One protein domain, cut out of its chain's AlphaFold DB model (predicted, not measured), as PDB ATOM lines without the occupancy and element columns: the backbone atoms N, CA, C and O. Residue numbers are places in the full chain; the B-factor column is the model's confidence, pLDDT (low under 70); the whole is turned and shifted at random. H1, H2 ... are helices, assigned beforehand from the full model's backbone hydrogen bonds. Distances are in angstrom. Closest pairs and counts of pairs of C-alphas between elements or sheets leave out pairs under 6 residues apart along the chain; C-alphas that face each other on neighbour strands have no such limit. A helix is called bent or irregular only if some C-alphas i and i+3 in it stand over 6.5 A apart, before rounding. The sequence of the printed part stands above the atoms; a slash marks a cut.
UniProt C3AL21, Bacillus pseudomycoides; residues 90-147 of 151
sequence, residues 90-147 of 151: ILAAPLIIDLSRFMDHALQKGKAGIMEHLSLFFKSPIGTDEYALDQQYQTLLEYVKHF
ATOM      1  N   ILE A  90     -76.392 -58.197 -85.177       96.88
ATOM      2  CA  ILE A  90     -76.158 -56.838 -85.700       96.88
ATOM      3  C   ILE A  90     -75.297 -56.016 -84.740       96.88
ATOM      4  O   ILE A  90     -74.505 -55.198 -85.197       96.88
ATOM      5  N   LEU A  91     -75.411 -56.244 -83.428       95.44
ATOM      6  CA  LEU A  91     -74.532 -55.605 -82.451       95.44
ATOM      7  C   LEU A  91     -73.115 -56.201 -82.488       95.44
ATOM      8  O   LEU A  91     -72.140 -55.467 -82.367       95.44
ATOM      9  N   ALA A  92     -72.995 -57.520 -82.662       96.31
ATOM     10  CA  ALA A  92     -71.717 -58.224 -82.614       96.31
ATOM     11  C   ALA A  92     -70.897 -58.100 -83.908       96.31
ATOM     12  O   ALA A  92     -69.676 -57.978 -83.840       96.31
ATOM     13  N   ALA A  93     -71.532 -58.122 -85.086       97.75
ATOM     14  CA  ALA A  93     -70.814 -58.156 -86.361       97.75
ATOM     15  C   ALA A  93     -69.844 -56.969 -86.571       97.75
ATOM     16  O   ALA A  93     -68.699 -57.224 -86.953       97.75
ATOM     17  N   PRO A  94     -70.212 -55.703 -86.277       98.12
ATOM     18  CA  PRO A  94     -69.280 -54.578 -86.383       98.12
ATOM     19  C   PRO A  94     -68.063 -54.717 -85.460       98.12
ATOM     20  O   PRO A  94     -66.947 -54.421 -85.875       98.12
ATOM     21  N   LEU A  95     -68.252 -55.253 -84.249       97.81
ATOM     22  CA  LEU A  95     -67.166 -55.455 -83.285       97.81
ATOM     23  C   LEU A  95     -66.099 -56.417 -83.822       97.81
ATOM     24  O   LEU A  95     -64.910 -56.190 -83.626       97.81
ATOM     25  N   ILE A  96     -66.510 -57.470 -84.536       98.19
ATOM     26  CA  ILE A  96     -65.581 -58.419 -85.167       98.19
ATOM     27  C   ILE A  96     -64.785 -57.756 -86.294       98.19
ATOM     28  O   ILE A  96     -63.589 -58.023 -86.442       98.19
ATOM     29  N   ILE A  97     -65.421 -56.878 -87.074       98.31
ATOM     30  CA  ILE A  97     -64.746 -56.120 -88.135       98.31
ATOM     31  C   ILE A  97     -63.695 -55.189 -87.522       98.31
ATOM     32  O   ILE A  97     -62.546 -55.192 -87.965       98.31
ATOM     33  N   ASP A  98     -64.052 -54.442 -86.480       97.69
ATOM     34  CA  ASP A  98     -63.129 -53.521 -85.816       97.69
ATOM     35  C   ASP A  98     -61.969 -54.257 -85.137       97.69
ATOM     36  O   ASP A  98     -60.811 -53.895 -85.353       97.69
ATOM     37  N   LEU A  99     -62.242 -55.347 -84.413       97.50
ATOM     38  CA  LEU A  99     -61.206 -56.211 -83.839       97.50
ATOM     39  C   LEU A  99     -60.225 -56.705 -84.907       97.50
ATOM     40  O   LEU A  99     -59.012 -56.622 -84.718       97.50
ATOM     41  N   SER A 100     -60.739 -57.181 -86.043       97.69
ATOM     42  CA  SER A 100     -59.909 -57.676 -87.148       97.69
ATOM     43  C   SER A 100     -58.990 -56.585 -87.696       97.69
ATOM     44  O   SER A 100     -57.809 -56.835 -87.921       97.69
ATOM     45  N   ARG A 101     -59.501 -55.356 -87.846       96.50
ATOM     46  CA  ARG A 101     -58.718 -54.198 -88.307       96.50
ATOM     47  C   ARG A 101     -57.637 -53.796 -87.304       96.50
ATOM     48  O   ARG A 101     -56.513 -53.506 -87.707       96.50
ATOM     49  N   PHE A 102     -57.950 -53.798 -86.009       96.12
ATOM     50  CA  PHE A 102     -56.971 -53.493 -84.963       96.12
ATOM     51  C   PHE A 102     -55.855 -54.539 -84.880       96.12
ATOM     52  O   PHE A 102     -54.683 -54.174 -84.762       96.12
ATOM     53  N   MET A 103     -56.209 -55.823 -84.972       95.31
ATOM     54  CA  MET A 103     -55.245 -56.924 -84.958       95.31
ATOM     55  C   MET A 103     -54.361 -56.929 -86.210       95.31
ATOM     56  O   MET A 103     -53.150 -57.091 -86.085       95.31
ATOM     57  N   ASP A 104     -54.929 -56.684 -87.395       96.06
ATOM     58  CA  ASP A 104     -54.164 -56.561 -88.643       96.06
ATOM     59  C   ASP A 104     -53.171 -55.389 -88.583       96.06
ATOM     60  O   ASP A 104     -51.985 -55.559 -88.863       96.06
ATOM     61  N   HIS A 105     -53.606 -54.218 -88.101       94.00
ATOM     62  CA  HIS A 105     -52.702 -53.084 -87.900       94.00
ATOM     63  C   HIS A 105     -51.554 -53.419 -86.931       94.00
ATOM     64  O   HIS A 105     -50.393 -53.105 -87.198       94.00
ATOM     65  N   ALA A 106     -51.855 -54.072 -85.804       93.50
ATOM     66  CA  ALA A 106     -50.841 -54.479 -84.835       93.50
ATOM     67  C   ALA A 106     -49.836 -55.475 -85.439       93.50
ATOM     68  O   ALA A 106     -48.628 -55.315 -85.241       93.50
ATOM     69  N   LEU A 107     -50.324 -56.439 -86.225       94.94
ATOM     70  CA  LEU A 107     -49.507 -57.413 -86.945       94.94
ATOM     71  C   LEU A 107     -48.572 -56.734 -87.955       94.94
ATOM     72  O   LEU A 107     -47.379 -57.027 -87.975       94.94
ATOM     73  N   GLN A 108     -49.075 -55.780 -88.743       94.38
ATOM     74  CA  GLN A 108     -48.268 -55.012 -89.702       94.38
ATOM     75  C   GLN A 108     -47.168 -54.180 -89.025       94.38
ATOM     76  O   GLN A 108     -46.119 -53.935 -89.617       94.38
ATOM     77  N   LYS A 109     -47.380 -53.766 -87.771       92.12
ATOM     78  CA  LYS A 109     -46.372 -53.088 -86.939       92.12
ATOM     79  C   LYS A 109     -45.467 -54.059 -86.167       92.12
ATOM     80  O   LYS A 109     -44.669 -53.608 -85.350       92.12
ATOM     81  N   GLY A 110     -45.582 -55.368 -86.400       94.50
ATOM     82  CA  GLY A 110     -44.766 -56.394 -85.748       94.50
ATOM     83  C   GLY A 110     -45.038 -56.557 -84.249       94.50
ATOM     84  O   GLY A 110     -44.175 -57.054 -83.528       94.50
ATOM     85  N   LYS A 111     -46.205 -56.120 -83.756       93.38
ATOM     86  CA  LYS A 111     -46.588 -56.282 -82.345       93.38
ATOM     87  C   LYS A 111     -47.002 -57.729 -82.064       93.38
ATOM     88  O   LYS A 111     -47.548 -58.409 -82.930       93.38
ATOM     89  N   ALA A 112     -46.782 -58.181 -80.832       94.12
ATOM     90  CA  ALA A 112     -47.173 -59.504 -80.349       94.12
ATOM     91  C   ALA A 112     -47.571 -59.445 -78.865       94.12
ATOM     92  O   ALA A 112     -47.199 -58.510 -78.157       94.12
ATOM     93  N   GLY A 113     -48.292 -60.465 -78.393       94.88
ATOM     94  CA  GLY A 113     -48.747 -60.572 -77.004       94.88
ATOM     95  C   GLY A 113     -50.193 -60.117 -76.795       94.88
ATOM     96  O   GLY A 113     -50.964 -59.986 -77.745       94.88
ATOM     97  N   ILE A 114     -50.569 -59.930 -75.528       95.88
ATOM     98  CA  ILE A 114     -51.927 -59.537 -75.133       95.88
ATOM     99  C   ILE A 114     -52.181 -58.081 -75.551       95.88
ATOM    100  O   ILE A 114     -51.379 -57.191 -75.277       95.88
ATOM    101  N   MET A 115     -53.312 -57.835 -76.211       95.75
ATOM    102  CA  MET A 115     -53.736 -56.507 -76.664       95.75
ATOM    103  C   MET A 115     -54.737 -55.896 -75.671       95.75
ATOM    104  O   MET A 115     -55.923 -55.791 -75.967       95.75
ATOM    105  N   GLU A 116     -54.268 -55.498 -74.485       96.00
ATOM    106  CA  GLU A 116     -55.112 -54.986 -73.379       96.00
ATOM    107  C   GLU A 116     -55.980 -53.772 -73.770       96.00
ATOM    108  O   GLU A 116     -57.093 -53.602 -73.272       96.00
ATOM    109  N   HIS A 117     -55.521 -52.964 -74.732       95.44
ATOM    110  CA  HIS A 117     -56.269 -51.837 -75.306       95.44
ATOM    111  C   HIS A 117     -57.525 -52.254 -76.091       95.44
ATOM    112  O   HIS A 117     -58.352 -51.406 -76.408       95.44
ATOM    113  N   LEU A 118     -57.695 -53.546 -76.393       97.06
ATOM    114  CA  LEU A 118     -58.916 -54.108 -76.977       97.06
ATOM    115  C   LEU A 118     -59.883 -54.663 -75.916       97.06
ATOM    116  O   LEU A 118     -60.861 -55.321 -76.269       97.06
ATOM    117  N   SER A 119     -59.648 -54.405 -74.627       96.81
ATOM    118  CA  SER A 119     -60.502 -54.870 -73.521       96.81
ATOM    119  C   SER A 119     -61.983 -54.507 -73.686       96.81
ATOM    120  O   SER A 119     -62.830 -55.358 -73.427       96.81
ATOM    121  N   LEU A 120     -62.284 -53.320 -74.232       96.31
ATOM    122  CA  LEU A 120     -63.638 -52.830 -74.543       96.31
ATOM    123  C   LEU A 120     -64.506 -53.816 -75.343       96.31
ATOM    124  O   LEU A 120     -65.731 -53.814 -75.227       96.31
ATOM    125  N   PHE A 121     -63.900 -54.670 -76.168       96.81
ATOM    126  CA  PHE A 121     -64.637 -55.601 -77.020       96.81
ATOM    127  C   PHE A 121     -65.081 -56.880 -76.287       96.81
ATOM    128  O   PHE A 121     -65.808 -57.698 -76.859       96.81
ATOM    129  N   PHE A 122     -64.667 -57.079 -75.030       95.25
ATOM    130  CA  PHE A 122     -64.836 -58.338 -74.307       95.25
ATOM    131  C   PHE A 122     -65.509 -58.148 -72.943       95.25
ATOM    132  O   PHE A 122     -65.209 -57.229 -72.193       95.25
ATOM    133  N   LYS A 123     -66.386 -59.091 -72.569       91.88
ATOM    134  CA  LYS A 123     -67.009 -59.127 -71.227       91.88
ATOM    135  C   LYS A 123     -66.045 -59.577 -70.121       91.88
ATOM    136  O   LYS A 123     -66.310 -59.369 -68.944       91.88
ATOM    137  N   SER A 124     -64.972 -60.264 -70.493       92.12
ATOM    138  CA  SER A 124     -63.938 -60.761 -69.583       92.12
ATOM    139  C   SER A 124     -62.590 -60.525 -70.255       92.12
ATOM    140  O   SER A 124     -62.073 -61.437 -70.908       92.12
ATOM    141  N   PRO A 125     -62.090 -59.279 -70.225       94.38
ATOM    142  CA  PRO A 125     -60.832 -58.943 -70.870       94.38
ATOM    143  C   PRO A 125     -59.670 -59.695 -70.208       94.38
ATOM    144  O   PRO A 125     -59.713 -60.037 -69.029       94.38
ATOM    145  N   ILE A 126     -58.627 -59.974 -70.990       93.88
ATOM    146  CA  ILE A 126     -57.406 -60.635 -70.516       93.88
ATOM    147  C   ILE A 126     -56.307 -59.577 -70.395       93.88
ATOM    148  O   ILE A 126     -56.211 -58.693 -71.244       93.88
ATOM    149  N   GLY A 127     -55.472 -59.688 -69.359       93.94
ATOM    150  CA  GLY A 127     -54.343 -58.783 -69.112       93.94
ATOM    151  C   GLY A 127     -54.712 -57.488 -68.386       93.94
ATOM    152  O   GLY A 127     -53.831 -56.715 -68.050       93.94
ATOM    153  N   THR A 128     -55.990 -57.258 -68.082       94.19
ATOM    154  CA  THR A 128     -56.427 -56.084 -67.320       94.19
ATOM    155  C   THR A 128     -57.534 -56.443 -66.334       94.19
ATOM    156  O   THR A 128     -58.360 -57.311 -66.612       94.19
ATOM    157  N   ASP A 129     -57.538 -55.761 -65.189       93.12
ATOM    158  CA  ASP A 129     -58.618 -55.785 -64.196       93.12
ATOM    159  C   ASP A 129     -59.609 -54.617 -64.394       93.12
ATOM    160  O   ASP A 129     -60.493 -54.413 -63.563       93.12
ATOM    161  N   GLU A 130     -59.471 -53.837 -65.472       95.31
ATOM    162  CA  GLU A 130     -60.393 -52.753 -65.813       95.31
ATOM    163  C   GLU A 130     -61.642 -53.302 -66.518       95.31
ATOM    164  O   GLU A 130     -61.539 -53.964 -67.553       95.31
ATOM    165  N   TYR A 131     -62.823 -53.001 -65.976       95.31
ATOM    166  CA  TYR A 131     -64.136 -53.437 -66.478       95.31
ATOM    167  C   TYR A 131     -65.075 -52.264 -66.803       95.31
ATOM    168  O   TYR A 131     -66.118 -52.475 -67.427       95.31
ATOM    169  N   ALA A 132     -64.736 -51.040 -66.397       95.44
ATOM    170  CA  ALA A 132     -65.516 -49.850 -66.693       95.44
ATOM    171  C   ALA A 132     -65.361 -49.479 -68.176       95.44
ATOM    172  O   ALA A 132     -64.261 -49.216 -68.668       95.44
ATOM    173  N   LEU A 133     -66.481 -49.472 -68.907       95.94
ATOM    174  CA  LEU A 133     -66.504 -49.263 -70.360       95.94
ATOM    175  C   LEU A 133     -65.874 -47.925 -70.771       95.94
ATOM    176  O   LEU A 133     -65.197 -47.854 -71.794       95.94
ATOM    177  N   ASP A 134     -66.098 -46.869 -69.992       97.12
ATOM    178  CA  ASP A 134     -65.537 -45.542 -70.231       97.12
ATOM    179  C   ASP A 134     -64.009 -45.545 -70.130       97.12
ATOM    180  O   ASP A 134     -63.349 -44.979 -71.001       97.12
ATOM    181  N   GLN A 135     -63.446 -46.252 -69.150       97.19
ATOM    182  CA  GLN A 135     -61.996 -46.377 -68.998       97.19
ATOM    183  C   GLN A 135     -61.381 -47.261 -70.081       97.19
ATOM    184  O   GLN A 135     -60.395 -46.875 -70.705       97.19
ATOM    185  N   GLN A 136     -62.001 -48.402 -70.397       97.62
ATOM    186  CA  GLN A 136     -61.566 -49.242 -71.520       97.62
ATOM    187  C   GLN A 136     -61.611 -48.477 -72.855       97.62
ATOM    188  O   GLN A 136     -60.735 -48.652 -73.704       97.62
ATOM    189  N   TYR A 137     -62.599 -47.593 -73.037       97.69
ATOM    190  CA  TYR A 137     -62.675 -46.714 -74.202       97.69
ATOM    191  C   TYR A 137     -61.536 -45.687 -74.229       97.69
ATOM    192  O   TYR A 137     -60.941 -45.487 -75.289       97.69
ATOM    193  N   GLN A 138     -61.175 -45.078 -73.091       97.25
ATOM    194  CA  GLN A 138     -60.004 -44.193 -73.026       97.25
ATOM    195  C   GLN A 138     -58.711 -44.932 -73.382       97.25
ATOM    196  O   GLN A 138     -57.958 -44.442 -74.223       97.25
ATOM    197  N   THR A 139     -58.498 -46.140 -72.854       96.12
ATOM    198  CA  THR A 139     -57.335 -46.979 -73.195       96.12
ATOM    199  C   THR A 139     -57.253 -47.256 -74.700       96.12
ATOM    200  O   THR A 139     -56.179 -47.175 -75.303       96.12
ATOM    201  N   LEU A 140     -58.391 -47.540 -75.347       96.81
ATOM    202  CA  LEU A 140     -58.445 -47.708 -76.800       96.81
ATOM    203  C   LEU A 140     -58.097 -46.404 -77.538       96.81
ATOM    204  O   LEU A 140     -57.330 -46.430 -78.500       96.81
ATOM    205  N   LEU A 141     -58.634 -45.260 -77.102       95.94
ATOM    206  CA  LEU A 141     -58.338 -43.961 -77.715       95.94
ATOM    207  C   LEU A 141     -56.862 -43.579 -77.582       95.94
ATOM    208  O   LEU A 141     -56.282 -43.052 -78.531       95.94
ATOM    209  N   GLU A 142     -56.244 -43.841 -76.435       94.38
ATOM    210  CA  GLU A 142     -54.809 -43.640 -76.226       94.38
ATOM    211  C   GLU A 142     -53.988 -44.493 -77.193       94.38
ATOM    212  O   GLU A 142     -53.105 -43.974 -77.874       94.38
ATOM    213  N   TYR A 143     -54.345 -45.770 -77.348       92.69
ATOM    214  CA  TYR A 143     -53.709 -46.649 -78.326       92.69
ATOM    215  C   TYR A 143     -53.823 -46.116 -79.762       92.69
ATOM    216  O   TYR A 143     -52.830 -46.096 -80.495       92.69
ATOM    217  N   VAL A 144     -55.009 -45.643 -80.158       93.19
ATOM    218  CA  VAL A 144     -55.263 -45.106 -81.504       93.19
ATOM    219  C   VAL A 144     -54.512 -43.800 -81.759       93.19
ATOM    220  O   VAL A 144     -53.993 -43.617 -82.857       93.19
ATOM    221  N   LYS A 145     -54.367 -42.913 -80.766       91.06
ATOM    222  CA  LYS A 145     -53.557 -41.682 -80.906       91.06
ATOM    223  C   LYS A 145     -52.103 -41.976 -81.278       91.06
ATOM    224  O   LYS A 145     -51.451 -41.158 -81.920       91.06
ATOM    225  N   HIS A 146     -51.590 -43.149 -80.912       81.19
ATOM    226  CA  HIS A 146     -50.246 -43.575 -81.285       81.19
ATOM    227  C   HIS A 146     -50.135 -44.141 -82.713       81.19
ATOM    228  O   HIS A 146     -49.024 -44.443 -83.146       81.19
ATOM    229  N   PHE A 147     -51.234 -44.262 -83.473       78.81
ATOM    230  CA  PHE A 147     -51.199 -44.752 -84.861       78.81
ATOM    231  C   PHE A 147     -50.455 -43.788 -85.787       78.81
ATOM    232  O   PHE A 147     -49.732 -44.234 -86.676       78.81
TER     233      PHE A 147
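AT A GLANCE: This is residues 90 to 147 of the 151 residues of a protein of Bacillus pseudomycoides (UniProt C3AL21). Short helix H2 bridges two longer helices, packing on H3 and loosely meeting H1 through residues 95 to 99. The 58 printed residues include three named helices, H1, H2, H3 in order, and no named strand: all helix. The whole is compact, with a radius of gyration of the C-alphas of 11.3 A, spanning 29 by 27 by 20 A.

IN THESE COORDINATES: Find C-alpha 90 at (-76.158, -56.838, -85.700); H1 runs from there to residue 108, 28.2 A. It is only just irregular: C-alphas 91 and 94 are 6.6 A apart. H2, residues 116 to 121, spans 10.2 A and is irregular, with C-alphas 117 and 120 7.5 A apart. H3, residues 133 to 147, spans 21.6 A and ends at (-51.199, -44.752, -84.861).

HOW THE PARTS SIT: Look at His 117 and Leu 140, the closest C-alphas of H2 and H3, 4.9 A apart; these helices touch at a steep tilt of 54 degrees, opposite ways. H1, with residues 95 to 99 alone, and H2 form a hairpin and only just touch, with 3 pairs of C-alphas within 8 A, Leu 95 and Phe 121 closest at 6.8 A; they run opposite ways at a shallow tilt of 18 degrees. H1 and H3 are apart. O i to N i+4 pairs are within hydrogen-bond range in 13 of 15 for H1, 10 of 11 for H3 and 0 of 2 for H2, where 2 of 3 O i to N i+3 pairs are.

THE WHOLE: The C-alphas of Ile 90 and Gly 110 are farthest apart, 31.4 A. The printed part has no cut; the link from H2 to H3 is long, 11 residues. No printed residue is under 70 in pLDDT.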